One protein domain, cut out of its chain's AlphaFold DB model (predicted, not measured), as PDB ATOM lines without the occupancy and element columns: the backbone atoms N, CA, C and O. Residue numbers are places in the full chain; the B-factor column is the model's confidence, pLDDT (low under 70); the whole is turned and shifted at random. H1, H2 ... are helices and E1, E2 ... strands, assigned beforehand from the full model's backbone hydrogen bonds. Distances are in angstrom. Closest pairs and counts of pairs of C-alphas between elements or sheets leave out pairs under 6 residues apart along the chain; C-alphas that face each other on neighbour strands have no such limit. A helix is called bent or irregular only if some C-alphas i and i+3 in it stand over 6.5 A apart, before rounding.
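Overview. This is residues 28 to 220 of the 238 residues of an uncharacterized protein of Calditrichaeota bacterium (UniProt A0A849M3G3). Four long helices, H2, H3, H4 and H6, form an up-and-down bundle in a flat slab, with H4 in its middle between H2 and H6 and with H3 slanting over one side from H2 to H6. H1 folds back along the first part of H2, short H5 crosses H4 at a steep tilt on the side away from H3 and reaches H6 with its residues 172 to 173 alone, and a small hairpin of E1 and E2 lies near the later part of H6. The printed part has 193 residues, mostly helix, in the order H1 H2 H3 E1 E2 H4 H5 H6; the two-stranded sheet is antiparallel. It is only just loose, close to compact, with a radius of gyration of the C-alphas of 19.8 A and spans of 55 by 45 by 23 A.

Arrangement. H1, residues 31 to 42, and H2, residues 48 to 73, form a helical hairpin and touch through residues 31 to 35 and 50 to 58 alone, closest at the C-alphas of Val 31 and Ala 54, 5.0 A. H3, residues 77 to 108, forms a second helical hairpin with H2, at a shallow tilt of 32 degrees; their closest C-alphas, Leu 70 and Ala 86, are 6.4 A apart. H3 is irregular, with C-alphas 78 and 81 8.4 A apart, and has a kink of 28 degrees near residue 84. E1, residues 113 to 115, and E2, residues 118 to 120, are a hairpin with N 115 and O 118 at 3.0 A and N 113 and O 120 at 3.2 A. H4, residues 126 to 150, is the hub and touches four helices. It runs the same way as H2, and their closest C-alphas, Pro 64 and Asp 139, are 4.9 A apart. Against H3 its tilt is 37 degrees, only just steep, opposite ways, with the C-alphas of Ala 90 and Cys 143 at 4.6 A. H5, residues 162 to 174, touches residues 141 to 149 of H4 at a steep tilt of 55 degrees, closest at the C-alphas of Ser 145 and Ala 165, 5.0 A. H6, residues 185 to 220, only just touches H4, with 3 pairs of C-alphas within 8 A, at a shallow tilt of 6 degrees, opposite ways. H2 and H6 are apart. Every O i to N i+4 pair is within hydrogen-bond range in H1, H4 and H5, against 20 of 22 in H2, 25 of 28 in H3 and 26 of 32 in H6.

Along the chain. H1 begins at C-alpha 31, (201.574, 144.119, 105.387). H2 is 37.3 A long, H3 45.9 A and H4 36.0 A. H6 spans 53.7 A and ends at C-alpha 220, (212.121, 136.437, 132.259).

Size, cuts and confidence. The C-alphas of Gly 43 and Gly 185 are the farthest apart, 62.7 A. The printed part has no cut. The link from H4 to H5 is long, with 11 residues. Mean pLDDT of the printed part is 78.8; 55 residues are under 70, among them residues 107 to 128.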
ATOM      1  N   HIS A  28     194.327 141.519 108.015       52.09
ATOM      2  CA  HIS A  28     194.996 142.111 109.172       52.09
ATOM      3  C   HIS A  28     196.478 141.745 109.245       52.09
ATOM      4  O   HIS A  28     197.272 142.578 109.676       52.09
ATOM      5  N   LEU A  29     196.838 140.546 108.785       48.06
ATOM      6  CA  LEU A  29     198.216 140.128 108.534       48.06
ATOM      7  C   LEU A  29     198.803 140.801 107.288       48.06
ATOM      8  O   LEU A  29     200.020 140.840 107.138       48.06
ATOM      9  N   SER A  30     197.964 141.351 106.400       54.94
ATOM     10  CA  SER A  30     198.455 142.008 105.200       54.94
ATOM     11  C   SER A  30     199.250 143.246 105.589       54.94
ATOM     12  O   SER A  30     198.820 144.176 106.276       54.94
ATOM     13  N   VAL A  31     200.467 143.218 105.106       55.25
ATOM     14  CA  VAL A  31     201.574 144.119 105.387       55.25
ATOM     15  C   VAL A  31     201.239 145.550 105.008       55.25
ATOM     16  O   VAL A  31     201.551 146.488 105.739       55.25
ATOM     17  N   TYR A  32     200.474 145.702 103.934       56.94
ATOM     18  CA  TYR A  32     199.879 146.965 103.541       56.94
ATOM     19  C   TYR A  32     198.984 147.551 104.643       56.94
ATOM     20  O   TYR A  32     199.084 148.735 104.951       56.94
ATOM     21  N   HIS A  33     198.156 146.738 105.301       62.62
ATOM     22  CA  HIS A  33     197.266 147.205 106.363       62.62
ATOM     23  C   HIS A  33     198.021 147.598 107.638       62.62
ATOM     24  O   HIS A  33     197.642 148.574 108.288       62.62
ATOM     25  N   ILE A  34     199.100 146.884 107.975       63.00
ATOM     26  CA  ILE A  34     199.976 147.207 109.113       63.00
ATOM     27  C   ILE A  34     200.726 148.518 108.845       63.00
ATOM     28  O   ILE A  34     200.675 149.429 109.672       63.00
ATOM     29  N   ILE A  35     201.335 148.658 107.662       63.12
ATOM     30  CA  ILE A  35     202.052 149.869 107.232       63.12
ATOM     31  C   ILE A  35     201.102 151.075 107.178       63.12
ATOM     32  O   ILE A  35     201.428 152.148 107.688       63.12
ATOM     33  N   VAL A  36     199.896 150.909 106.626       63.94
ATOM     34  CA  VAL A  36     198.890 151.981 106.531       63.94
ATOM     35  C   VAL A  36     198.322 152.351 107.901       63.94
ATOM     36  O   VAL A  36     198.155 153.542 108.175       63.94
ATOM     37  N   LYS A  37     198.055 151.385 108.794       70.94
ATOM     38  CA  LYS A  37     197.645 151.684 110.180       70.94
ATOM     39  C   LYS A  37     198.740 152.422 110.940       70.94
ATOM     40  O   LYS A  37     198.429 153.381 111.640       70.94
ATOM     41  N   TRP A  38     199.996 152.007 110.791       71.00
ATOM     42  CA  TRP A  38     201.134 152.669 111.426       71.00
ATOM     43  C   TRP A  38     201.280 154.106 110.926       71.00
ATOM     44  O   TRP A  38     201.337 155.033 111.732       71.00
ATOM     45  N   LYS A  39     201.197 154.312 109.605       73.44
ATOM     46  CA  LYS A  39     201.203 155.648 108.996       73.44
ATOM     47  C   LYS A  39     200.039 156.516 109.472       73.44
ATOM     48  O   LYS A  39     200.250 157.680 109.797       73.44
ATOM     49  N   ARG A  40     198.823 155.965 109.565       73.94
ATOM     50  CA  ARG A  40     197.651 156.689 110.097       73.94
ATOM     51  C   ARG A  40     197.801 157.055 111.571       73.94
ATOM     52  O   ARG A  40     197.324 158.111 111.963       73.94
ATOM     53  N   LYS A  41     198.425 156.195 112.378       79.19
ATOM     54  CA  LYS A  41     198.575 156.413 113.822       79.19
ATOM     55  C   LYS A  41     199.719 157.373 114.156       79.19
ATOM     56  O   LYS A  41     199.573 158.184 115.061       79.19
ATOM     57  N   ASN A  42     200.831 157.289 113.428       78.81
ATOM     58  CA  ASN A  42     202.077 157.981 113.779       78.81
ATOM     59  C   ASN A  42     202.440 159.122 112.814       78.81
ATOM     60  O   ASN A  42     203.432 159.814 113.031       78.81
ATOM     61  N   GLY A  43     201.686 159.307 111.725       78.62
ATOM     62  CA  GLY A  43     201.894 160.375 110.738       78.62
ATOM     63  C   GLY A  43     203.162 160.241 109.883       78.62
ATOM     64  O   GLY A  43     203.405 161.086 109.025       78.62
ATOM     65  N   LYS A  44     203.968 159.193 110.084       81.06
ATOM     66  CA  LYS A  44     205.237 158.946 109.383       81.06
ATOM     67  C   LYS A  44     205.215 157.593 108.674       81.06
ATOM     68  O   LYS A  44     204.336 156.771 108.928       81.06
ATOM     69  N   TRP A  45     206.166 157.360 107.773       72.88
ATOM     70  CA  TRP A  45     206.392 156.033 107.193       72.88
ATOM     71  C   TRP A  45     207.198 155.151 108.147       72.88
ATOM     72  O   TRP A  45     208.059 155.696 108.840       72.88
ATOM     73  N   PRO A  46     206.893 153.840 108.228       66.31
ATOM     74  CA  PRO A  46     207.600 152.933 109.122       66.31
ATOM     75  C   PRO A  46     209.089 152.917 108.841       66.31
ATOM     76  O   PRO A  46     209.484 153.037 107.683       66.31
ATOM     77  N   ASP A  47     209.879 152.704 109.888       72.75
ATOM     78  CA  ASP A  47     211.310 152.457 109.746       72.75
ATOM     79  C   ASP A  47     211.551 151.311 108.747       72.75
ATOM     80  O   ASP A  47     210.750 150.371 108.651       72.75
ATOM     81  N   ASP A  48     212.673 151.368 108.021       68.31
ATOM     82  CA  ASP A  48     213.030 150.402 106.971       68.31
ATOM     83  C   ASP A  48     212.974 148.944 107.451       68.31
ATOM     84  O   ASP A  48     212.657 148.036 106.678       68.31
ATOM     85  N   GLU A  49     213.233 148.702 108.738       58.56
ATOM     86  CA  GLU A  49     213.087 147.382 109.348       58.56
ATOM     87  C   GLU A  49     211.642 146.868 109.283       58.56
ATOM     88  O   GLU A  49     211.425 145.724 108.881       58.56
ATOM     89  N   LEU A  50     210.641 147.695 109.611       63.38
ATOM     90  CA  LEU A  50     209.234 147.283 109.605       63.38
ATOM     91  C   LEU A  50     208.769 146.941 108.185       63.38
ATOM     92  O   LEU A  50     208.051 145.963 107.996       63.38
ATOM     93  N   ILE A  51     209.210 147.708 107.184       66.00
ATOM     94  CA  ILE A  51     208.894 147.458 105.769       66.00
ATOM     95  C   ILE A  51     209.517 146.137 105.305       66.00
ATOM     96  O   ILE A  51     208.830 145.319 104.691       66.00
ATOM     97  N   ARG A  52     210.791 145.886 105.642       62.88
ATOM     98  CA  ARG A  52     211.477 144.622 105.322       62.88
ATOM     99  C   ARG A  52     210.793 143.426 105.977       62.88
ATOM    100  O   ARG A  52     210.551 142.428 105.303       62.88
ATOM    101  N   PHE A  53     210.434 143.531 107.258       65.81
ATOM    102  CA  PHE A  53     209.708 142.471 107.964       65.81
ATOM    103  C   PHE A  53     208.393 142.130 107.280       65.81
ATOM    104  O   PHE A  53     208.055 140.961 107.109       65.81
ATOM    105  N   ALA A  54     207.674 143.162 106.873       65.38
ATOM    106  CA  ALA A  54     206.370 143.015 106.286       65.38
ATOM    107  C   ALA A  54     206.483 142.420 104.857       65.38
ATOM    108  O   ALA A  54     205.737 141.522 104.468       65.38
ATOM    109  N   PHE A  55     207.487 142.815 104.074       67.38
ATOM    110  CA  PHE A  55     207.746 142.188 102.776       67.38
ATOM    111  C   PHE A  55     208.028 140.679 102.897       67.38
ATOM    112  O   PHE A  55     207.440 139.885 102.163       67.38
ATOM    113  N   VAL A  56     208.854 140.276 103.871       67.62
ATOM    114  CA  VAL A  56     209.166 138.860 104.139       67.62
ATOM    115  C   VAL A  56     207.910 138.070 104.513       67.62
ATOM    116  O   VAL A  56     207.707 136.973 104.003       67.62
ATOM    117  N   GLU A  57     207.026 138.622 105.344       68.81
ATOM    118  CA  GLU A  57     205.773 137.949 105.719       68.81
ATOM    119  C   GLU A  57     204.819 137.787 104.532       68.81
ATOM    120  O   GLU A  57     204.246 136.715 104.343       68.81
ATOM    121  N   THR A  58     204.702 138.811 103.679       73.88
ATOM    122  CA  THR A  58     203.901 138.711 102.446       73.88
ATOM    123  C   THR A  58     204.460 137.635 101.526       73.88
ATOM    124  O   THR A  58     203.705 136.817 101.007       73.88
ATOM    125  N   TYR A  59     205.783 137.610 101.353       74.44
ATOM    126  CA  TYR A  59     206.467 136.607 100.547       74.44
ATOM    127  C   TYR A  59     206.182 135.196 101.073       74.44
ATOM    128  O   TYR A  59     205.684 134.355 100.325       74.44
ATOM    129  N   VAL A  60     206.380 134.962 102.374       74.44
ATOM    130  CA  VAL A  60     206.157 133.657 103.017       74.44
ATOM    131  C   VAL A  60     204.701 133.192 102.914       74.44
ATOM    132  O   VAL A  60     204.475 132.003 102.727       74.44
ATOM    133  N   ILE A  61     203.716 134.094 102.983       77.31
ATOM    134  CA  ILE A  61     202.285 133.744 102.887       77.31
ATOM    135  C   ILE A  61     201.824 133.576 101.428       77.31
ATOM    136  O   ILE A  61     200.940 132.766 101.132       77.31
ATOM    137  N   SER A  62     202.406 134.329 100.494       78.38
ATOM    138  CA  SER A  62     201.973 134.337  99.092       78.38
ATOM    139  C   SER A  62     202.198 132.996  98.385       78.38
ATOM    140  O   SER A  62     201.297 132.523  97.696       78.38
ATOM    141  N   TYR A  63     203.337 132.336  98.614       82.19
ATOM    142  CA  TYR A  63     203.657 131.035  98.015       82.19
ATOM    143  C   TYR A  63     202.687 129.908  98.382       82.19
ATOM    144  O   TYR A  63     202.116 129.331  97.455       82.19
ATOM    145  N   PRO A  64     202.418 129.612  99.670       81.25
ATOM    146  CA  PRO A  64     201.456 128.578 100.033       81.25
ATOM    147  C   PRO A  64     200.053 128.926  99.540       81.25
ATOM    148  O   PRO A  64     199.305 128.031  99.165       81.25
ATOM    149  N   THR A  65     199.698 130.216  99.460       80.44
ATOM    150  CA  THR A  65     198.414 130.649  98.885       80.44
ATOM    151  C   THR A  65     198.332 130.317  97.392       80.44
ATOM    152  O   THR A  65     197.347 129.732  96.946       80.44
ATOM    153  N   ILE A  66     199.372 130.643  96.616       84.25
ATOM    154  CA  ILE A  66     199.445 130.330  95.181       84.25
ATOM    155  C   ILE A  66     199.445 128.812  94.967       84.25
ATOM    156  O   ILE A  66     198.659 128.312  94.166       84.25
ATOM    157  N   LEU A  67     200.269 128.068  95.708       86.38
ATOM    158  CA  LEU A  67     200.338 126.606  95.636       86.38
ATOM    159  C   LEU A  67     199.010 125.951  96.008       86.38
ATOM    160  O   LEU A  67     198.577 125.035  95.315       86.38
ATOM    161  N   PHE A  68     198.332 126.437  97.046       85.69
ATOM    162  CA  PHE A  68     197.010 125.950  97.430       85.69
ATOM    163  C   PHE A  68     195.978 126.193  96.326       85.69
ATOM    164  O   PHE A  68     195.220 125.287  95.990       85.69
ATOM    165  N   LEU A  69     195.974 127.377  95.704       85.12
ATOM    166  CA  LEU A  69     195.091 127.670  94.570       85.12
ATOM    167  C   LEU A  69     195.382 126.754  93.374       85.12
ATOM    168  O   LEU A  69     194.452 126.184  92.808       85.12
ATOM    169  N   LEU A  70     196.654 126.547  93.024       84.81
ATOM    170  CA  LEU A  70     197.051 125.626  91.951       84.81
ATOM    171  C   LEU A  70     196.654 124.176  92.273       84.81
ATOM    172  O   LEU A  70     196.127 123.473  91.413       84.81
ATOM    173  N   PHE A  71     196.829 123.746  93.523       84.12
ATOM    174  CA  PHE A  71     196.400 122.437  94.018       84.12
ATOM    175  C   PHE A  71     194.872 122.274  93.998       84.12
ATOM    176  O   PHE A  71     194.352 121.182  93.767       84.12
ATOM    177  N   LEU A  72     194.112 123.351  94.207       84.69
ATOM    178  CA  LEU A  72     192.659 123.315  94.067       84.69
ATOM    179  C   LEU A  72     192.215 123.210  92.602       84.69
ATOM    180  O   LEU A  72     191.260 122.484  92.306       84.69
ATOM    181  N   LEU A  73     192.918 123.900  91.704       81.81
ATOM    182  CA  LEU A  73     192.622 123.961  90.271       81.81
ATOM    183  C   LEU A  73     193.101 122.729  89.484       81.81
ATOM    184  O   LEU A  73     192.640 122.517  88.365       81.81
ATOM    185  N   SER A  74     193.963 121.884  90.059       75.75
ATOM    186  CA  SER A  74     194.505 120.692  89.383       75.75
ATOM    187  C   SER A  74     193.450 119.651  88.977       75.75
ATOM    188  O   SER A  74     193.699 118.852  88.082       75.75
ATOM    189  N   ASN A  75     192.252 119.685  89.575       67.25
ATOM    190  CA  ASN A  75     191.134 118.798  89.223       67.25
ATOM    191  C   ASN A  75     190.445 119.154  87.892       67.25
ATOM    192  O   ASN A  75     189.577 118.412  87.425       67.25
ATOM    193  N   CYS A  76     190.772 120.292  87.284       73.94
ATOM    194  CA  CYS A  76     190.240 120.654  85.980       73.94
ATOM    195  C   CYS A  76     191.015 119.899  84.888       73.94
ATOM    196  O   CYS A  76     192.135 120.270  84.555       73.94
ATOM    197  N   TYR A  77     190.402 118.864  84.300       58.34
ATOM    198  CA  TYR A  77     191.001 117.975  83.286       58.34
ATOM    199  C   TYR A  77     191.681 118.684  82.091       58.34
ATOM    200  O   TYR A  77     192.570 118.110  81.472       58.34
ATOM    201  N   CYS A  78     191.331 119.940  81.788       59.38
ATOM    202  CA  CYS A  78     192.008 120.755  80.766       59.38
ATOM    203  C   CYS A  78     193.413 121.260  81.160       59.38
ATOM    204  O   CYS A  78     194.072 121.902  80.347       59.38
ATOM    205  N   LEU A  79     193.871 121.029  82.395       67.12
ATOM    206  CA  LEU A  79     195.043 121.696  82.977       67.12
ATOM    207  C   LEU A  79     196.120 120.717  83.474       67.12
ATOM    208  O   LEU A  79     196.859 121.027  84.405       67.12
ATOM    209  N   SER A  80     196.284 119.558  82.833       73.25
ATOM    210  CA  SER A  80     197.368 118.612  83.160       73.25
ATOM    211  C   SER A  80     198.763 119.263  83.129       73.25
ATOM    212  O   SER A  80     199.577 119.025  84.019       73.25
ATOM    213  N   TYR A  81     199.020 120.176  82.187       81.00
ATOM    214  CA  TYR A  81     200.257 120.974  82.137       81.00
ATOM    215  C   TYR A  81     200.451 121.895  83.352       81.00
ATOM    216  O   TYR A  81     201.582 122.144  83.771       81.00
ATOM    217  N   LEU A  82     199.363 122.388  83.946       81.88
ATOM    218  CA  LEU A  82     199.412 123.256  85.121       81.88
ATOM    219  C   LEU A  82     199.851 122.479  86.367       81.88
ATOM    220  O   LEU A  82     200.536 123.052  87.210       81.88
ATOM    221  N   LEU A  83     199.538 121.180  86.456       84.88
ATOM    222  CA  LEU A  83     200.018 120.318  87.539       84.88
ATOM    223  C   LEU A  83     201.547 120.151  87.489       84.88
ATOM    224  O   LEU A  83     202.211 120.311  88.510       84.88
ATOM    225  N   TYR A  84     202.123 119.945  86.300       87.81
ATOM    226  CA  TYR A  84     203.582 119.899  86.132       87.81
ATOM    227  C   TYR A  84     204.257 121.241  86.450       87.81
ATOM    228  O   TYR A  84     205.299 121.264  87.106       87.81
ATOM    229  N   MET A  85     203.655 122.369  86.051       87.50
ATOM    230  CA  MET A  85     204.152 123.692  86.457       87.50
ATOM    231  C   MET A  85     204.071 123.889  87.975       87.50
ATOM    232  O   MET A  85     205.022 124.381  88.580       87.50
ATOM    233  N   ALA A  86     202.975 123.459  88.607       89.12
ATOM    234  CA  ALA A  86     202.814 123.510  90.055       89.12
ATOM    235  C   ALA A  86     203.866 122.651  90.773       89.12
ATOM    236  O   ALA A  86     204.409 123.088  91.784       89.12
ATOM    237  N   ALA A  87     204.214 121.479  90.232       91.75
ATOM    238  CA  ALA A  87     205.300 120.653  90.754       91.75
ATOM    239  C   ALA A  87     206.662 121.350  90.649       91.75
ATOM    240  O   ALA A  87     207.433 121.329  91.606       91.75
ATOM    241  N   GLY A  88     206.944 122.023  89.527       90.12
ATOM    242  CA  GLY A  88     208.153 122.836  89.375       90.12
ATOM    243  C   GLY A  88     208.240 123.953  90.421       90.12
ATOM    244  O   GLY A  88     209.270 124.103  91.079       90.12
ATOM    245  N   ILE A  89     207.138 124.682  90.635       90.69
ATOM    246  CA  ILE A  89     207.038 125.724  91.671       90.69
ATOM    247  C   ILE A  89     207.218 125.122  93.069       90.69
ATOM    248  O   ILE A  89     207.948 125.685  93.879       90.69
ATOM    249  N   ALA A  90     206.598 123.974  93.350       93.69
ATOM    250  CA  ALA A  90     206.716 123.282  94.631       93.69
ATOM    251  C   ALA A  90     208.164 122.855  94.921       93.69
ATOM    252  O   ALA A  90     208.666 123.096  96.015       93.69
ATOM    253  N   ILE A  91     208.864 122.271  93.944       93.25
ATOM    254  CA  ILE A  91     210.270 121.863  94.094       93.25
ATOM    255  C   ILE A  91     211.168 123.084  94.313       93.25
ATOM    256  O   ILE A  91     211.994 123.081  95.226       93.25
ATOM    257  N   TYR A  92     210.982 124.145  93.520       92.75
ATOM    258  CA  TYR A  92     211.702 125.405  93.715       92.75
ATOM    259  C   TYR A  92     211.454 125.972  95.117       92.75
ATOM    260  O   TYR A  92     212.392 126.377  95.800       92.75
ATOM    261  N   ARG A  93     210.201 125.947  95.577       91.75
ATOM    262  CA  ARG A  93     209.822 126.459  96.892       91.75
ATOM    263  C   ARG A  93     210.421 125.642  98.033       91.75
ATOM    264  O   ARG A  93     210.898 126.233  98.998       91.75
ATOM    265  N   LEU A  94     210.462 124.314  97.920       92.94
ATOM    266  CA  LEU A  94     211.174 123.456  98.873       92.94
ATOM    267  C   LEU A  94     212.663 123.821  98.929       92.94
ATOM    268  O   LEU A  94     213.224 123.939 100.015       92.94
ATOM    269  N   PHE A  95     213.302 124.057  97.783       92.00
ATOM    270  CA  PHE A  95     214.700 124.485  97.751       92.00
ATOM    271  C   PHE A  95     214.909 125.868  98.394       92.00
ATOM    272  O   PHE A  95     215.825 126.030  99.197       92.00
ATOM    273  N   ASP A  96     214.046 126.841  98.094       88.19
ATOM    274  CA  ASP A  96     214.078 128.193  98.675       88.19
ATOM    275  C   ASP A  96     213.914 128.158 100.202       88.19
ATOM    276  O   ASP A  96     214.702 128.747 100.945       88.19
ATOM    277  N   LEU A  97     212.942 127.381 100.693       88.12
ATOM    278  CA  LEU A  97     212.752 127.151 102.121       88.12
ATOM    279  C   LEU A  97     213.999 126.511 102.736       88.12
ATOM    280  O   LEU A  97     214.497 127.015 103.741       88.12
ATOM    281  N   LEU A  98     214.535 125.443 102.146       86.81
ATOM    282  CA  LEU A  98     215.736 124.773 102.643       86.81
ATOM    283  C   LEU A  98     216.930 125.738 102.730       86.81
ATOM    284  O   LEU A  98     217.592 125.811 103.765       86.81
ATOM    285  N   HIS A  99     217.164 126.522 101.677       84.75
ATOM    286  CA  HIS A  99     218.211 127.541 101.633       84.75
ATOM    287  C   HIS A  99     218.021 128.613 102.717       84.75
ATOM    288  O   HIS A  99     218.980 128.982 103.404       84.75
ATOM    289  N   GLY A 100     216.785 129.076 102.927       79.50
ATOM    290  CA  GLY A 100     216.444 130.010 104.000       79.50
ATOM    291  C   GLY A 100     216.753 129.443 105.389       79.50
ATOM    292  O   GLY A 100     217.397 130.109 106.198       79.50
ATOM    293  N   HIS A 101     216.374 128.190 105.647       79.88
ATOM    294  CA  HIS A 101     216.640 127.529 106.925       79.88
ATOM    295  C   HIS A 101     218.143 127.282 107.154       79.88
ATOM    296  O   HIS A 101     218.625 127.503 108.266       79.88
ATOM    297  N   PHE A 102     218.910 126.905 106.124       79.75
ATOM    298  CA  PHE A 102     220.373 126.804 106.226       79.75
ATOM    299  C   PHE A 102     221.037 128.155 106.481       79.75
ATOM    300  O   PHE A 102     221.943 128.242 107.306       79.75
ATOM    301  N   SER A 103     220.573 129.212 105.814       73.56
ATOM    302  CA  SER A 103     221.081 130.567 106.031       73.56
ATOM    303  C   SER A 103     220.864 130.999 107.482       73.56
ATOM    304  O   SER A 103     221.795 131.461 108.135       73.56
ATOM    305  N   ILE A 104     219.662 130.769 108.020       72.12
ATOM    306  CA  ILE A 104     219.349 131.005 109.435       72.12
ATOM    307  C   ILE A 104     220.276 130.181 110.329       72.12
ATOM    308  O   ILE A 104     220.911 130.730 111.224       72.12
ATOM    309  N   LEU A 105     220.421 128.881 110.067       70.94
ATOM    310  CA  LEU A 105     221.289 128.016 110.861       70.94
ATOM    311  C   LEU A 105     222.738 128.532 110.880       70.94
ATOM    312  O   LEU A 105     223.320 128.652 111.951       70.94
ATOM    313  N   ILE A 106     223.306 128.896 109.731       70.88
ATOM    314  CA  ILE A 106     224.697 129.359 109.626       70.88
ATOM    315  C   ILE A 106     224.882 130.728 110.293       70.88
ATOM    316  O   ILE A 106     225.779 130.890 111.122       70.88
ATOM    317  N   PHE A 107     224.045 131.713 109.960       67.19
ATOM    318  CA  PHE A 107     224.226 133.092 110.426       67.19
ATOM    319  C   PHE A 107     223.748 133.307 111.866       67.19
ATOM    320  O   PHE A 107     224.321 134.110 112.604       67.19
ATOM    321  N   GLU A 108     222.720 132.587 112.307       64.25
ATOM    322  CA  GLU A 108     222.138 132.765 113.637       64.25
ATOM    323  C   GLU A 108     222.863 131.912 114.691       64.25
ATOM    324  O   GLU A 108     223.035 132.370 115.822       64.25
ATOM    325  N   MET A 109     223.452 130.764 114.314       59.38
ATOM    326  CA  MET A 109     224.409 130.056 115.185       59.38
ATOM    327  C   MET A 109     225.700 130.845 115.441       59.38
ATOM    328  O   MET A 109     226.413 130.534 116.397       59.38
ATOM    329  N   GLN A 110     226.018 131.864 114.639       57.50
ATOM    330  CA  GLN A 110     227.132 132.773 114.923       57.50
ATOM    331  C   GLN A 110     226.767 133.834 115.974       57.50
ATOM    332  O   GLN A 110     227.649 134.353 116.652       57.50
ATOM    333  N   ARG A 111     225.472 134.114 116.190       56.94
ATOM    334  CA  ARG A 111     224.964 135.057 117.207       56.94
ATOM    335  C   ARG A 111     224.634 134.374 118.541       56.94
ATOM    336  O   ARG A 111     223.663 134.731 119.209       56.94
ATOM    337  N   LYS A 112     225.439 133.392 118.951       55.72
ATOM    338  CA  LYS A 112     225.285 132.714 120.246       55.72
ATOM    339  C   LYS A 112     225.471 133.707 121.396       55.72
ATOM    340  O   LYS A 112     226.524 134.329 121.510       55.72
ATOM    341  N   ARG A 113     224.484 133.803 122.290       57.59
ATOM    342  CA  ARG A 113     224.690 134.341 123.647       57.59
ATOM    343  C   ARG A 113     224.994 133.183 124.596       57.59
ATOM    344  O   ARG A 113     224.668 132.037 124.288       57.59
ATOM    345  N   LYS A 114     225.706 133.461 125.685       49.44
ATOM    346  CA  LYS A 114     226.135 132.466 126.674       49.44
ATOM    347  C   LYS A 114     225.408 132.755 127.986       49.44
ATOM    348  O   LYS A 114     225.576 133.852 128.504       49.44
ATOM    349  N   ASP A 115     224.646 131.783 128.476       56.84
ATOM    350  CA  ASP A 115     224.142 131.738 129.856       56.84
ATOM    351  C   ASP A 115     224.948 130.698 130.657       56.84
ATOM    352  O   ASP A 115     225.804 129.990 130.112       56.84
ATOM    353  N   GLU A 116     224.654 130.577 131.952       52.12
ATOM    354  CA  GLU A 116     225.262 129.603 132.873       52.12
ATOM    355  C   GLU A 116     225.082 128.144 132.405       52.12
ATOM    356  O   GLU A 116     225.958 127.309 132.610       52.12
ATOM    357  N   ASN A 117     224.007 127.862 131.655       56.94
ATOM    358  CA  ASN A 117     223.685 126.549 131.080       56.94
ATOM    359  C   ASN A 117     224.192 126.347 129.633       56.94
ATOM    360  O   ASN A 117     223.741 125.426 128.939       56.94
ATOM    361  N   GLY A 118     225.088 127.214 129.147       62.47
ATOM    362  CA  GLY A 118     225.707 127.125 127.819       62.47
ATOM    363  C   GLY A 118     225.190 128.140 126.793       62.47
ATOM    364  O   GLY A 118     224.585 129.158 127.125       62.47
ATOM    365  N   HIS A 119     225.477 127.892 125.512       60.38
ATOM    366  CA  HIS A 119     225.096 128.791 124.420       60.38
ATOM    367  C   HIS A 119     223.647 128.580 123.961       60.38
ATOM    368  O   HIS A 119     223.237 127.444 123.734       60.38
ATOM    369  N   TYR A 120     222.905 129.668 123.738       61.41
ATOM    370  CA  TYR A 120     221.536 129.633 123.203       61.41
ATOM    371  C   TYR A 120     221.281 130.763 122.190       61.41
ATOM    372  O   TYR A 120     222.039 131.736 122.096       61.41
ATOM    373  N   ILE A 121     220.212 130.606 121.401       62.38
ATOM    374  CA  ILE A 121     219.793 131.543 120.347       62.38
ATOM    375  C   ILE A 121     218.620 132.376 120.868       62.38
ATOM    376  O   ILE A 121     217.519 131.853 121.003       62.38
ATOM    377  N   LEU A 122     218.807 133.663 121.163       59.53
ATOM    378  CA  LEU A 122     217.723 134.490 121.708       59.53
ATOM    379  C   LEU A 122     216.639 134.770 120.652       59.53
ATOM    380  O   LEU A 122     216.833 135.570 119.738       59.53
ATOM    381  N   VAL A 123     215.457 134.179 120.833       63.31
ATOM    382  CA  VAL A 123     214.287 134.421 119.981       63.31
ATOM    383  C   VAL A 123     213.471 135.587 120.550       63.31
ATOM    384  O   VAL A 123     212.687 135.404 121.478       63.31
ATOM    385  N   ARG A 124     213.626 136.796 119.986       58.00
ATOM    386  CA  ARG A 124     212.937 138.021 120.468       58.00
ATOM    387  C   ARG A 124     211.404 137.922 120.488       58.00
ATOM    388  O   ARG A 124     210.771 138.529 121.343       58.00
ATOM    389  N   HIS A 125     210.805 137.179 119.555       66.56
ATOM    390  CA  HIS A 125     209.350 137.023 119.447       66.56
ATOM    391  C   HIS A 125     208.975 135.558 119.207       66.56
ATOM    392  O   HIS A 125     208.789 135.132 118.066       66.56
ATOM    393  N   SER A 126     208.854 134.788 120.288       68.19
ATOM    394  CA  SER A 126     208.559 133.346 120.254       68.19
ATOM    395  C   SER A 126     207.251 133.007 119.527       68.19
ATOM    396  O   SER A 126     207.233 132.105 118.695       68.19
ATOM    397  N   VAL A 127     206.177 133.771 119.764       68.75
ATOM    398  CA  VAL A 127     204.866 133.560 119.112       68.75
ATOM    399  C   VAL A 127     204.950 133.737 117.595       68.75
ATOM    400  O   VAL A 127     204.422 132.921 116.845       68.75
ATOM    401  N   ARG A 128     205.645 134.780 117.130       69.31
ATOM    402  CA  ARG A 128     205.826 135.051 115.696       69.31
ATOM    403  C   ARG A 128     206.606 133.931 115.020       69.31
ATOM    404  O   ARG A 128     206.215 133.465 113.957       69.31
ATOM    405  N   TRP A 129     207.683 133.488 115.659       72.56
ATOM    406  CA  TRP A 129     208.486 132.373 115.172       72.56
ATOM    407  C   TRP A 129     207.682 131.080 115.065       72.56
ATOM    408  O   TRP A 129     207.756 130.399 114.048       72.56
ATOM    409  N   PHE A 130     206.865 130.782 116.074       74.75
ATOM    410  CA  PHE A 130     205.977 129.625 116.050       74.75
ATOM    411  C   PHE A 130     204.950 129.700 114.907       74.75
ATOM    412  O   PHE A 130     204.733 128.711 114.211       74.75
ATOM    413  N   LEU A 131     204.359 130.875 114.658       75.25
ATOM    414  CA  LEU A 131     203.436 131.081 113.534       75.25
ATOM    415  C   LEU A 131     204.122 130.902 112.174       75.25
ATOM    416  O   LEU A 131     203.577 130.228 111.306       75.25
ATOM    417  N   LEU A 132     205.320 131.466 111.991       75.56
ATOM    418  CA  LEU A 132     206.094 131.301 110.754       75.56
ATOM    419  C   LEU A 132     206.471 129.839 110.511       75.56
ATOM    420  O   LEU A 132     206.386 129.357 109.385       75.56
ATOM    421  N   LEU A 133     206.827 129.118 111.570       81.81
ATOM    422  CA  LEU A 133     207.103 127.689 111.513       81.81
ATOM    423  C   LEU A 133     205.872 126.890 111.085       81.81
ATOM    424  O   LEU A 133     205.983 126.024 110.220       81.81
ATOM    425  N   LEU A 134     204.698 127.198 111.646       84.06
ATOM    426  CA  LEU A 134     203.442 126.556 111.261       84.06
ATOM    427  C   LEU A 134     203.100 126.830 109.788       84.06
ATOM    428  O   LEU A 134     202.709 125.910 109.072       84.06
ATOM    429  N   ILE A 135     203.284 128.069 109.322       86.00
ATOM    430  CA  ILE A 135     203.066 128.435 107.914       86.00
ATOM    431  C   ILE A 135     204.031 127.669 107.006       86.00
ATOM    432  O   ILE A 135     203.588 127.082 106.023       86.00
ATOM    433  N   ASN A 136     205.318 127.605 107.356       87.50
ATOM    434  CA  ASN A 136     206.304 126.835 106.598       87.50
ATOM    435  C   ASN A 136     205.955 125.343 106.574       87.50
ATOM    436  O   ASN A 136     206.094 124.706 105.537       87.50
ATOM    437  N   LEU A 137     205.464 124.781 107.683       89.50
ATOM    438  CA  LEU A 137     205.026 123.387 107.738       89.50
ATOM    439  C   LEU A 137     203.844 123.124 106.790       89.50
ATOM    440  O   LEU A 137     203.839 122.120 106.075       89.50
ATOM    441  N   ILE A 138     202.867 124.034 106.750       90.94
ATOM    442  CA  ILE A 138     201.746 123.974 105.800       90.94
ATOM    443  C   ILE A 138     202.263 124.078 104.359       90.94
ATOM    444  O   ILE A 138     201.857 123.285 103.514       90.94
ATOM    445  N   ASP A 139     203.186 125.002 104.085       91.94
ATOM    446  CA  ASP A 139     203.784 125.209 102.758       91.94
ATOM    447  C   ASP A 139     204.523 123.949 102.275       91.94
ATOM    448  O   ASP A 139     204.280 123.460 101.174       91.94
ATOM    449  N   ILE A 140     205.338 123.334 103.139       93.19
ATOM    450  CA  ILE A 140     206.032 122.065 102.867       93.19
ATOM    451  C   ILE A 140     205.028 120.942 102.593       93.19
ATOM    452  O   ILE A 140     205.193 120.183 101.637       93.19
ATOM    453  N   THR A 141     203.968 120.856 103.403       94.75
ATOM    454  CA  THR A 141     202.913 119.847 103.242       94.75
ATOM    455  C   THR A 141     202.240 119.988 101.880       94.75
ATOM    456  O   THR A 141     202.058 118.997 101.174       94.75
ATOM    457  N   LEU A 142     201.916 121.217 101.469       94.44
ATOM    458  CA  LEU A 142     201.332 121.500 100.159       94.44
ATOM    459  C   LEU A 142     202.312 121.198  99.025       94.44
ATOM    460  O   LEU A 142     201.918 120.560  98.050       94.44
ATOM    461  N   CYS A 143     203.584 121.579  99.165       96.06
ATOM    462  CA  CYS A 143     204.616 121.295  98.173       96.06
ATOM    463  C   CYS A 143     204.747 119.789  97.920       96.06
ATOM    464  O   CYS A 143     204.623 119.344  96.779       96.06
ATOM    465  N   PHE A 144     204.932 118.984  98.971       96.25
ATOM    466  CA  PHE A 144     205.018 117.531  98.815       96.25
ATOM    467  C   PHE A 144     203.704 116.918  98.334       96.25
ATOM    468  O   PHE A 144     203.743 115.978  97.549       96.25
ATOM    469  N   SER A 145     202.550 117.466  98.718       95.00
ATOM    470  CA  SER A 145     201.250 116.991  98.214       95.00
ATOM    471  C   SER A 145     201.125 117.191  96.703       95.00
ATOM    472  O   SER A 145     200.694 116.282  95.998       95.00
ATOM    473  N   VAL A 146     201.542 118.351  96.184       94.88
ATOM    474  CA  VAL A 146     201.575 118.622  94.736       94.88
ATOM    475  C   VAL A 146     202.548 117.673  94.034       94.88
ATOM    476  O   VAL A 146     202.211 117.112  92.990       94.88
ATOM    477  N   VAL A 147     203.733 117.450  94.607       95.94
ATOM    478  CA  VAL A 147     204.742 116.549  94.033       95.94
ATOM    479  C   VAL A 147     204.246 115.098  94.016       95.94
ATOM    480  O   VAL A 147     204.328 114.453  92.973       95.94
ATOM    481  N   TYR A 148     203.668 114.590  95.108       95.12
ATOM    482  CA  TYR A 148     203.089 113.242  95.148       95.12
ATOM    483  C   TYR A 148     201.909 113.080  94.199       95.12
ATOM    484  O   TYR A 148     201.798 112.033  93.575       95.12
ATOM    485  N   LEU A 149     201.065 114.102  94.045       93.88
ATOM    486  CA  LEU A 149     199.969 114.064  93.078       93.88
ATOM    487  C   LEU A 149     200.488 114.036  91.632       93.88
ATOM    488  O   LEU A 149     199.944 113.336  90.788       93.88
ATOM    489  N   THR A 150     201.558 114.779  91.340       93.81
ATOM    490  CA  THR A 150     202.153 114.849  89.992       93.81
ATOM    491  C   THR A 150     202.868 113.553  89.616       93.81
ATOM    492  O   THR A 150     202.778 113.096  88.480       93.81
ATOM    493  N   PHE A 151     203.570 112.946  90.573       94.69
ATOM    494  CA  PHE A 151     204.312 111.699  90.383       94.69
ATOM    495  C   PHE A 151     203.594 110.493  91.000       94.69
ATOM    496  O   PHE A 151     204.234 109.513  91.383       94.69
ATOM    497  N   GLY A 152     202.265 110.555  91.095       93.88
ATOM    498  CA  GLY A 152     201.450 109.534  91.753       93.88
ATOM    499  C   GLY A 152     201.556 108.156  91.109       93.88
ATOM    500  O   GLY A 152     201.493 107.149  91.812       93.88
ATOM    501  N   PHE A 153     201.834 108.111  89.801       94.25
ATOM    502  CA  PHE A 153     202.093 106.890  89.029       94.25
ATOM    503  C   PHE A 153     203.321 106.094  89.513       94.25
ATOM    504  O   PHE A 153     203.501 104.939  89.131       94.25
ATOM    505  N   LEU A 154     204.183 106.685  90.350       95.94
ATOM    506  CA  LEU A 154     205.313 106.000  90.988       95.94
ATOM    507  C   LEU A 154     204.909 105.208  92.242       95.94
ATOM    508  O   LEU A 154     205.790 104.760  92.978       95.94
ATOM    509  N   PHE A 155     203.616 105.056  92.527       95.50
ATOM    510  CA  PHE A 155     203.102 104.415  93.735       95.50
ATOM    511  C   PHE A 155     202.060 103.336  93.419       95.50
ATOM    512  O   PHE A 155     201.385 103.380  92.395       95.50
ATOM    513  N   THR A 156     201.931 102.368  94.330       93.25
ATOM    514  CA  THR A 156     200.878 101.341  94.323       93.25
ATOM    515  C   THR A 156     200.137 101.289  95.657       93.25
ATOM    516  O   THR A 156     200.785 101.012  96.673       93.25
ATOM    517  N   PRO A 157     198.802 101.467  95.666       93.69
ATOM    518  CA  PRO A 157     197.990 101.999  94.557       93.69
ATOM    519  C   PRO A 157     198.480 103.378  94.066       93.69
ATOM    520  O   PRO A 157     199.229 104.057  94.761       93.69
ATOM    521  N   GLU A 158     198.107 103.759  92.841       94.44
ATOM    522  CA  GLU A 158     198.478 105.061  92.272       94.44
ATOM    523  C   GLU A 158     197.825 106.203  93.063       94.44
ATOM    524  O   GLU A 158     196.619 106.189  93.328       94.44
ATOM    525  N   ILE A 159     198.614 107.228  93.394       93.25
ATOM    526  CA  ILE A 159     198.120 108.431  94.075       93.25
ATOM    527  C   ILE A 159     197.490 109.361  93.035       93.25
ATOM    528  O   ILE A 159     198.160 110.205  92.447       93.25
ATOM    529  N   SER A 160     196.187 109.216  92.813       90.56
ATOM    530  CA  SER A 160     195.445 110.022  91.831       90.56
ATOM    531  C   SER A 160     194.601 111.133  92.461       90.56
ATOM    532  O   SER A 160     194.198 112.074  91.774       90.56
ATOM    533  N   SER A 161     194.332 111.059  93.768       91.44
ATOM    534  CA  SER A 161     193.502 112.036  94.464       91.44
ATOM    535  C   SER A 161     194.318 112.956  95.373       91.44
ATOM    536  O   SER A 161     195.318 112.583  95.985       91.44
ATOM    537  N   ARG A 162     193.845 114.198  95.507       90.50
ATOM    538  CA  ARG A 162     194.415 115.208  96.415       90.50
ATOM    539  C   ARG A 162     194.404 114.762  97.874       90.50
ATOM    540  O   ARG A 162     195.301 115.112  98.634       90.50
ATOM    541  N   ILE A 163     193.370 114.014  98.250       91.69
ATOM    542  CA  ILE A 163     193.209 113.483  99.598       91.69
ATOM    543  C   ILE A 163     194.276 112.412  99.836       91.69
ATOM    544  O   ILE A 163     194.981 112.496 100.836       91.69
ATOM    545  N   ASP A 164     194.480 111.496  98.887       92.00
ATOM    546  CA  ASP A 164     195.518 110.462  98.990       92.00
ATOM    547  C   ASP A 164     196.921 111.068  99.024       92.00
ATOM    548  O   ASP A 164     197.758 110.628  99.808       92.00
ATOM    549  N   ALA A 165     197.169 112.126  98.246       93.25
ATOM    550  CA  ALA A 165     198.438 112.848  98.281       93.25
ATOM    551  C   ALA A 165     198.700 113.477  99.660       93.25
ATOM    552  O   ALA A 165     199.788 113.315 100.210       93.25
ATOM    553  N   LEU A 166     197.698 114.135 100.257       93.12
ATOM    554  CA  LEU A 166     197.798 114.673 101.619       93.12
ATOM    555  C   LEU A 166     198.007 113.561 102.652       93.12
ATOM    556  O   LEU A 166     198.886 113.679 103.505       93.12
ATOM    557  N   TYR A 167     197.253 112.461 102.564       92.00
ATOM    558  CA  TYR A 167     197.442 111.300 103.437       92.00
ATOM    559  C   TYR A 167     198.842 110.707 103.300       92.00
ATOM    560  O   TYR A 167     199.447 110.354 104.311       92.00
ATOM    561  N   GLN A 168     199.391 110.643 102.085       92.69
ATOM    562  CA  GLN A 168     200.758 110.186 101.855       92.69
ATOM    563  C   GLN A 168     201.773 111.110 102.531       92.69
ATOM    564  O   GLN A 168     202.712 110.621 103.169       92.69
ATOM    565  N   VAL A 169     201.580 112.431 102.437       94.06
ATOM    566  CA  VAL A 169     202.431 113.399 103.137       94.06
ATOM    567  C   VAL A 169     202.355 113.184 104.640       94.06
ATOM    568  O   VAL A 169     203.395 112.989 105.256       94.06
ATOM    569  N   PHE A 170     201.160 113.155 105.231       91.88
ATOM    570  CA  PHE A 170     201.003 112.984 106.677       91.88
ATOM    571  C   PHE A 170     201.507 111.625 107.174       91.88
ATOM    572  O   PHE A 170     202.153 111.564 108.220       91.88
ATOM    573  N   GLY A 171     201.271 110.548 106.426       90.44
ATOM    574  CA  GLY A 171     201.788 109.216 106.746       90.44
ATOM    575  C   GLY A 171     203.315 109.184 106.738       90.44
ATOM    576  O   GLY A 171     203.931 108.695 107.682       90.44
ATOM    577  N   THR A 172     203.936 109.803 105.730       90.69
ATOM    578  CA  THR A 172     205.400 109.940 105.674       90.69
ATOM    579  C   THR A 172     205.912 110.854 106.792       90.69
ATOM    580  O   THR A 172     206.901 110.530 107.442       90.69
ATOM    581  N   PHE A 173     205.211 111.961 107.065       87.38
ATOM    582  CA  PHE A 173     205.592 112.967 108.058       87.38
ATOM    583  C   PHE A 173     205.610 112.403 109.477       87.38
ATOM    584  O   PHE A 173     206.534 112.626 110.252       87.38
ATOM    585  N   THR A 174     204.567 111.651 109.813       85.31
ATOM    586  CA  THR A 174     204.402 111.035 111.131       85.31
ATOM    587  C   THR A 174     205.198 109.745 111.279       85.31
ATOM    588  O   THR A 174     205.257 109.193 112.375       85.31
ATOM    589  N   THR A 175     205.814 109.250 110.200       83.25
ATOM    590  CA  THR A 175     206.468 107.934 110.130       83.25
ATOM    591  C   THR A 175     205.558 106.772 110.555       83.25
ATOM    592  O   THR A 175     206.030 105.678 110.859       83.25
ATOM    593  N   ILE A 176     204.239 106.994 110.571       78.44
ATOM    594  CA  ILE A 176     203.260 105.969 110.913       78.44
ATOM    595  C   ILE A 176     203.180 105.011 109.727       78.44
ATOM    596  O   ILE A 176     202.856 105.411 108.606       78.44
ATOM    597  N   ALA A 177     203.472 103.734 109.980       55.97
ATOM    598  CA  ALA A 177     203.357 102.656 109.006       55.97
ATOM    599  C   ALA A 177     201.877 102.416 108.651       55.97
ATOM    600  O   ALA A 177     201.212 101.545 109.204       55.97
ATOM    601  N   GLY A 178     201.352 103.250 107.757       59.47
ATOM    602  CA  GLY A 178     199.966 103.231 107.295       59.47
ATOM    603  C   GLY A 178     199.757 104.055 106.025       59.47
ATOM    604  O   GLY A 178     198.647 104.511 105.769       59.47
ATOM    605  N   SER A 179     200.823 104.296 105.250       63.75
ATOM    606  CA  SER A 179     200.719 105.026 103.988       63.75
ATOM    607  C   SER A 179     199.756 104.301 103.053       63.75
ATOM    608  O   SER A 179     199.928 103.111 102.790       63.75
ATOM    609  N   VAL A 180     198.767 105.034 102.535       71.25
ATOM    610  CA  VAL A 180     197.745 104.514 101.610       71.25
ATOM    611  C   VAL A 180     198.393 103.901 100.367       71.25
ATOM    612  O   VAL A 180     197.837 102.984  99.770       71.25
ATOM    613  N   SER A 181     199.587 104.382 100.002       86.50
ATOM    614  CA  SER A 181     200.317 103.939  98.821       86.50
ATOM    615  C   SER A 181     201.786 103.643  99.123       86.50
ATOM    616  O   SER A 181     202.452 104.361  99.870       86.50
ATOM    617  N   SER A 182     202.307 102.576  98.519       90.69
ATOM    618  CA  SER A 182     203.714 102.174  98.620       90.69
ATOM    619  C   SER A 182     204.499 102.628  97.386       90.69
ATOM    620  O   SER A 182     204.007 102.447  96.271       90.69
ATOM    621  N   PRO A 183     205.714 103.189  97.536       93.25
ATOM    622  CA  PRO A 183     206.523 103.611  96.398       93.25
ATOM    623  C   PRO A 183     206.976 102.413  95.554       93.25
ATOM    624  O   PRO A 183     207.539 101.443  96.069       93.25
ATOM    625  N   MET A 184     206.801 102.517  94.239       93.81
ATOM    626  CA  MET A 184     207.294 101.568  93.250       93.81
ATOM    627  C   MET A 184     208.626 102.019  92.647       93.81
ATOM    628  O   MET A 184     208.874 103.202  92.399       93.81
ATOM    629  N   GLY A 185     209.484 101.043  92.344       94.56
ATOM    630  CA  GLY A 185     210.752 101.288  91.660       94.56
ATOM    631  C   GLY A 185     211.722 102.167  92.456       94.56
ATOM    632  O   GLY A 185     211.569 102.388  93.658       94.56
ATOM    633  N   ILE A 186     212.775 102.638  91.787       96.25
ATOM    634  CA  ILE A 186     213.813 103.456  92.425       96.25
ATOM    635  C   ILE A 186     213.369 104.911  92.608       96.25
ATOM    636  O   ILE A 186     213.619 105.499  93.655       96.25
ATOM    637  N   TYR A 187     212.647 105.474  91.638       94.62
ATOM    638  CA  TYR A 187     212.245 106.880  91.653       94.62
ATOM    639  C   TYR A 187     211.207 107.191  92.737       94.62
ATOM    640  O   TYR A 187     211.367 108.173  93.457       94.62
ATOM    641  N   GLY A 188     210.200 106.327  92.929       94.12
ATOM    642  CA  GLY A 188     209.232 106.489  94.020       94.12
ATOM    643  C   GLY A 188     209.905 106.414  95.393       94.12
ATOM    644  O   GLY A 188     209.628 107.226  96.276       94.12
ATOM    645  N   LYS A 189     210.863 105.490  95.562       94.94
ATOM    646  CA  LYS A 189     211.652 105.370  96.799       94.94
ATOM    647  C   LYS A 189     212.504 106.611  97.049       94.94
ATOM    648  O   LYS A 189     212.499 107.121  98.164       94.94
ATOM    649  N   LEU A 190     213.195 107.117  96.027       95.94
ATOM    650  CA  LEU A 190     213.990 108.344  96.128       95.94
ATOM    651  C   LEU A 190     213.131 109.553  96.506       95.94
ATOM    652  O   LEU A 190     213.568 110.360  97.320       95.94
ATOM    653  N   LEU A 191     211.907 109.652  95.985       95.12
ATOM    654  CA  LEU A 191     210.984 110.727  96.346       95.12
ATOM    655  C   LEU A 191     210.603 110.684  97.835       95.12
ATOM    656  O   LEU A 191     210.628 111.711  98.512       95.12
ATOM    657  N   VAL A 192     210.289 109.497  98.365       94.06
ATOM    658  CA  VAL A 192     210.001 109.316  99.800       94.06
ATOM    659  C   VAL A 192     211.239 109.603 100.652       94.06
ATOM    660  O   VAL A 192     211.135 110.299 101.659       94.06
ATOM    661  N   ILE A 193     212.420 109.136 100.237       94.25
ATOM    662  CA  ILE A 193     213.688 109.423 100.922       94.25
ATOM    663  C   ILE A 193     213.952 110.931 100.957       94.25
ATOM    664  O   ILE A 193     214.288 111.464 102.010       94.25
ATOM    665  N   PHE A 194     213.766 111.630  99.837       94.69
ATOM    666  CA  PHE A 194     213.928 113.081  99.766       94.69
ATOM    667  C   PHE A 194     212.980 113.802 100.732       94.69
ATOM    668  O   PHE A 194     213.419 114.684 101.469       94.69
ATOM    669  N   HIS A 195     211.714 113.381 100.802       94.75
ATOM    670  CA  HIS A 195     210.756 113.915 101.770       94.75
ATOM    671  C   HIS A 195     211.204 113.680 103.223       94.75
ATOM    672  O   HIS A 195     211.207 114.616 104.023       94.75
ATOM    673  N   LEU A 196     211.665 112.472 103.560       93.31
ATOM    674  CA  LEU A 196     212.168 112.154 104.902       93.31
ATOM    675  C   LEU A 196     213.419 112.966 105.268       93.31
ATOM    676  O   LEU A 196     213.505 113.485 106.379       93.31
ATOM    677  N   ILE A 197     214.371 113.124 104.344       92.88
ATOM    678  CA  ILE A 197     215.566 113.953 104.559       92.88
ATOM    679  C   ILE A 197     215.156 115.401 104.827       92.88
ATOM    680  O   ILE A 197     215.642 116.012 105.779       92.88
ATOM    681  N   TYR A 198     214.241 115.938 104.019       92.44
ATOM    682  CA  TYR A 198     213.743 117.298 104.184       92.44
ATOM    683  C   TYR A 198     213.120 117.502 105.571       92.44
ATOM    684  O   TYR A 198     213.417 118.472 106.267       92.44
ATOM    685  N   LEU A 199     212.297 116.547 106.002       89.81
ATOM    686  CA  LEU A 199     211.663 116.543 107.312       89.81
ATOM    687  C   LEU A 199     212.680 116.501 108.456       89.81
ATOM    688  O   LEU A 199     212.571 117.285 109.398       89.81
ATOM    689  N   ILE A 200     213.694 115.638 108.361       89.88
ATOM    690  CA  ILE A 200     214.770 115.555 109.358       89.88
ATOM    691  C   ILE A 200     215.500 116.896 109.463       89.88
ATOM    692  O   ILE A 200     215.695 117.394 110.571       89.88
ATOM    693  N   ILE A 201     215.859 117.510 108.331       88.75
ATOM    694  CA  ILE A 201     216.533 118.816 108.321       88.75
ATOM    695  C   ILE A 201     215.656 119.871 109.003       88.75
ATOM    696  O   ILE A 201     216.140 120.606 109.866       88.75
ATOM    697  N   MET A 202     214.362 119.910 108.681       85.69
ATOM    698  CA  MET A 202     213.417 120.824 109.325       85.69
ATOM    699  C   MET A 202     213.367 120.616 110.842       85.69
ATOM    700  O   MET A 202     213.482 121.589 111.583       85.69
ATOM    701  N   PHE A 203     213.271 119.372 111.324       85.56
ATOM    702  CA  PHE A 203     213.278 119.081 112.762       85.56
ATOM    703  C   PHE A 203     214.580 119.503 113.446       85.56
ATOM    704  O   PHE A 203     214.530 120.113 114.514       85.56
ATOM    705  N   VAL A 204     215.735 119.235 112.829       85.12
ATOM    706  CA  VAL A 204     217.051 119.624 113.364       85.12
ATOM    707  C   VAL A 204     217.172 121.140 113.520       85.12
ATOM    708  O   VAL A 204     217.779 121.609 114.478       85.12
ATOM    709  N   ILE A 205     216.578 121.916 112.612       80.69
ATOM    710  CA  ILE A 205     216.627 123.385 112.648       80.69
ATOM    711  C   ILE A 205     215.614 123.952 113.645       80.69
ATOM    712  O   ILE A 205     215.909 124.892 114.381       80.69
ATOM    713  N   VAL A 206     214.424 123.361 113.698       80.25
ATOM    714  CA  VAL A 206     213.322 123.795 114.558       80.25
ATOM    715  C   VAL A 206     213.581 123.495 116.035       80.25
ATOM    716  O   VAL A 206     213.278 124.325 116.896       80.25
ATOM    717  N   LEU A 207     214.136 122.325 116.354       81.62
ATOM    718  CA  LEU A 207     214.255 121.847 117.732       81.62
ATOM    719  C   LEU A 207     215.082 122.791 118.636       81.62
ATOM    720  O   LEU A 207     214.591 123.138 119.713       81.62
ATOM    721  N   PRO A 208     216.266 123.298 118.228       75.56
ATOM    722  CA  PRO A 208     217.026 124.267 119.020       75.56
ATOM    723  C   PRO A 208     216.266 125.572 119.276       75.56
ATOM    724  O   PRO A 208     216.385 126.159 120.352       75.56
ATOM    725  N   ILE A 209     215.468 126.021 118.303       73.44
ATOM    726  CA  ILE A 209     214.663 127.244 118.411       73.44
ATOM    727  C   ILE A 209     213.557 127.037 119.447       73.44
ATOM    728  O   ILE A 209     213.392 127.874 120.334       73.44
ATOM    729  N   ILE A 210     212.855 125.899 119.396       76.81
ATOM    730  CA  ILE A 210     211.833 125.544 120.389       76.81
ATOM    731  C   ILE A 210     212.448 125.500 121.792       76.81
ATOM    732  O   ILE A 210     211.948 126.174 122.694       76.81
ATOM    733  N   ILE A 211     213.566 124.788 121.971       78.25
ATOM    734  CA  ILE A 211     214.274 124.707 123.260       78.25
ATOM    735  C   ILE A 211     214.627 126.108 123.771       78.25
ATOM    736  O   ILE A 211     214.414 126.418 124.944       78.25
ATOM    737  N   SER A 212     215.110 126.982 122.886       70.62
ATOM    738  CA  SER A 212     215.460 128.350 123.259       70.62
ATOM    739  C   SER A 212     214.248 129.195 123.658       70.62
ATOM    740  O   SER A 212     214.313 129.959 124.619       70.62
ATOM    741  N   THR A 213     213.105 129.033 122.983       71.19
ATOM    742  CA  THR A 213     211.874 129.744 123.368       71.19
ATOM    743  C   THR A 213     211.326 129.310 124.726       71.19
ATOM    744  O   THR A 213     210.727 130.135 125.416       71.19
ATOM    745  N   ILE A 214     211.535 128.048 125.120       74.56
ATOM    746  CA  ILE A 214     211.137 127.535 126.439       74.56
ATOM    747  C   ILE A 214     212.052 128.127 127.519       74.56
ATOM    748  O   ILE A 214     211.553 128.747 128.455       74.56
ATOM    749  N   ARG A 215     213.378 128.052 127.331       68.19
ATOM    750  CA  ARG A 215     214.366 128.617 128.274       68.19
ATOM    751  C   ARG A 215     214.244 130.132 128.439       68.19
ATOM    752  O   ARG A 215     214.317 130.643 129.549       68.19
ATOM    753  N   GLY A 216     214.014 130.860 127.346       59.12
ATOM    754  CA  GLY A 216     213.868 132.316 127.388       59.12
ATOM    755  C   GLY A 216     212.694 132.790 128.252       59.12
ATOM    756  O   GLY A 216     212.767 133.881 128.808       59.12
ATOM    757  N   LYS A 217     211.636 131.976 128.406       58.06
ATOM    758  CA  LYS A 217     210.524 132.285 129.318       58.06
ATOM    759  C   LYS A 217     210.927 132.144 130.786       58.06
ATOM    760  O   LYS A 217     210.556 133.010 131.575       58.06
ATOM    761  N   GLU A 218     211.685 131.109 131.144       54.31
ATOM    762  CA  GLU A 218     212.129 130.863 132.528       54.31
ATOM    763  C   GLU A 218     212.957 132.043 133.059       54.31
ATOM    764  O   GLU A 218     212.615 132.604 134.098       54.31
ATOM    765  N   VAL A 219     213.918 132.533 132.268       50.25
ATOM    766  CA  VAL A 219     214.779 133.671 132.646       50.25
ATOM    767  C   VAL A 219     213.975 134.958 132.872       50.25
ATOM    768  O   VAL A 219     214.185 135.661 133.856       50.25
ATOM    769  N   THR A 220     212.996 135.274 132.015       49.34
ATOM    770  CA  THR A 220     212.121 136.437 132.259       49.34
ATOM    771  C   THR A 220     211.240 136.273 133.497       49.34
ATOM    772  O   THR A 220     210.907 137.265 134.136       49.34
TER     773      THR A 220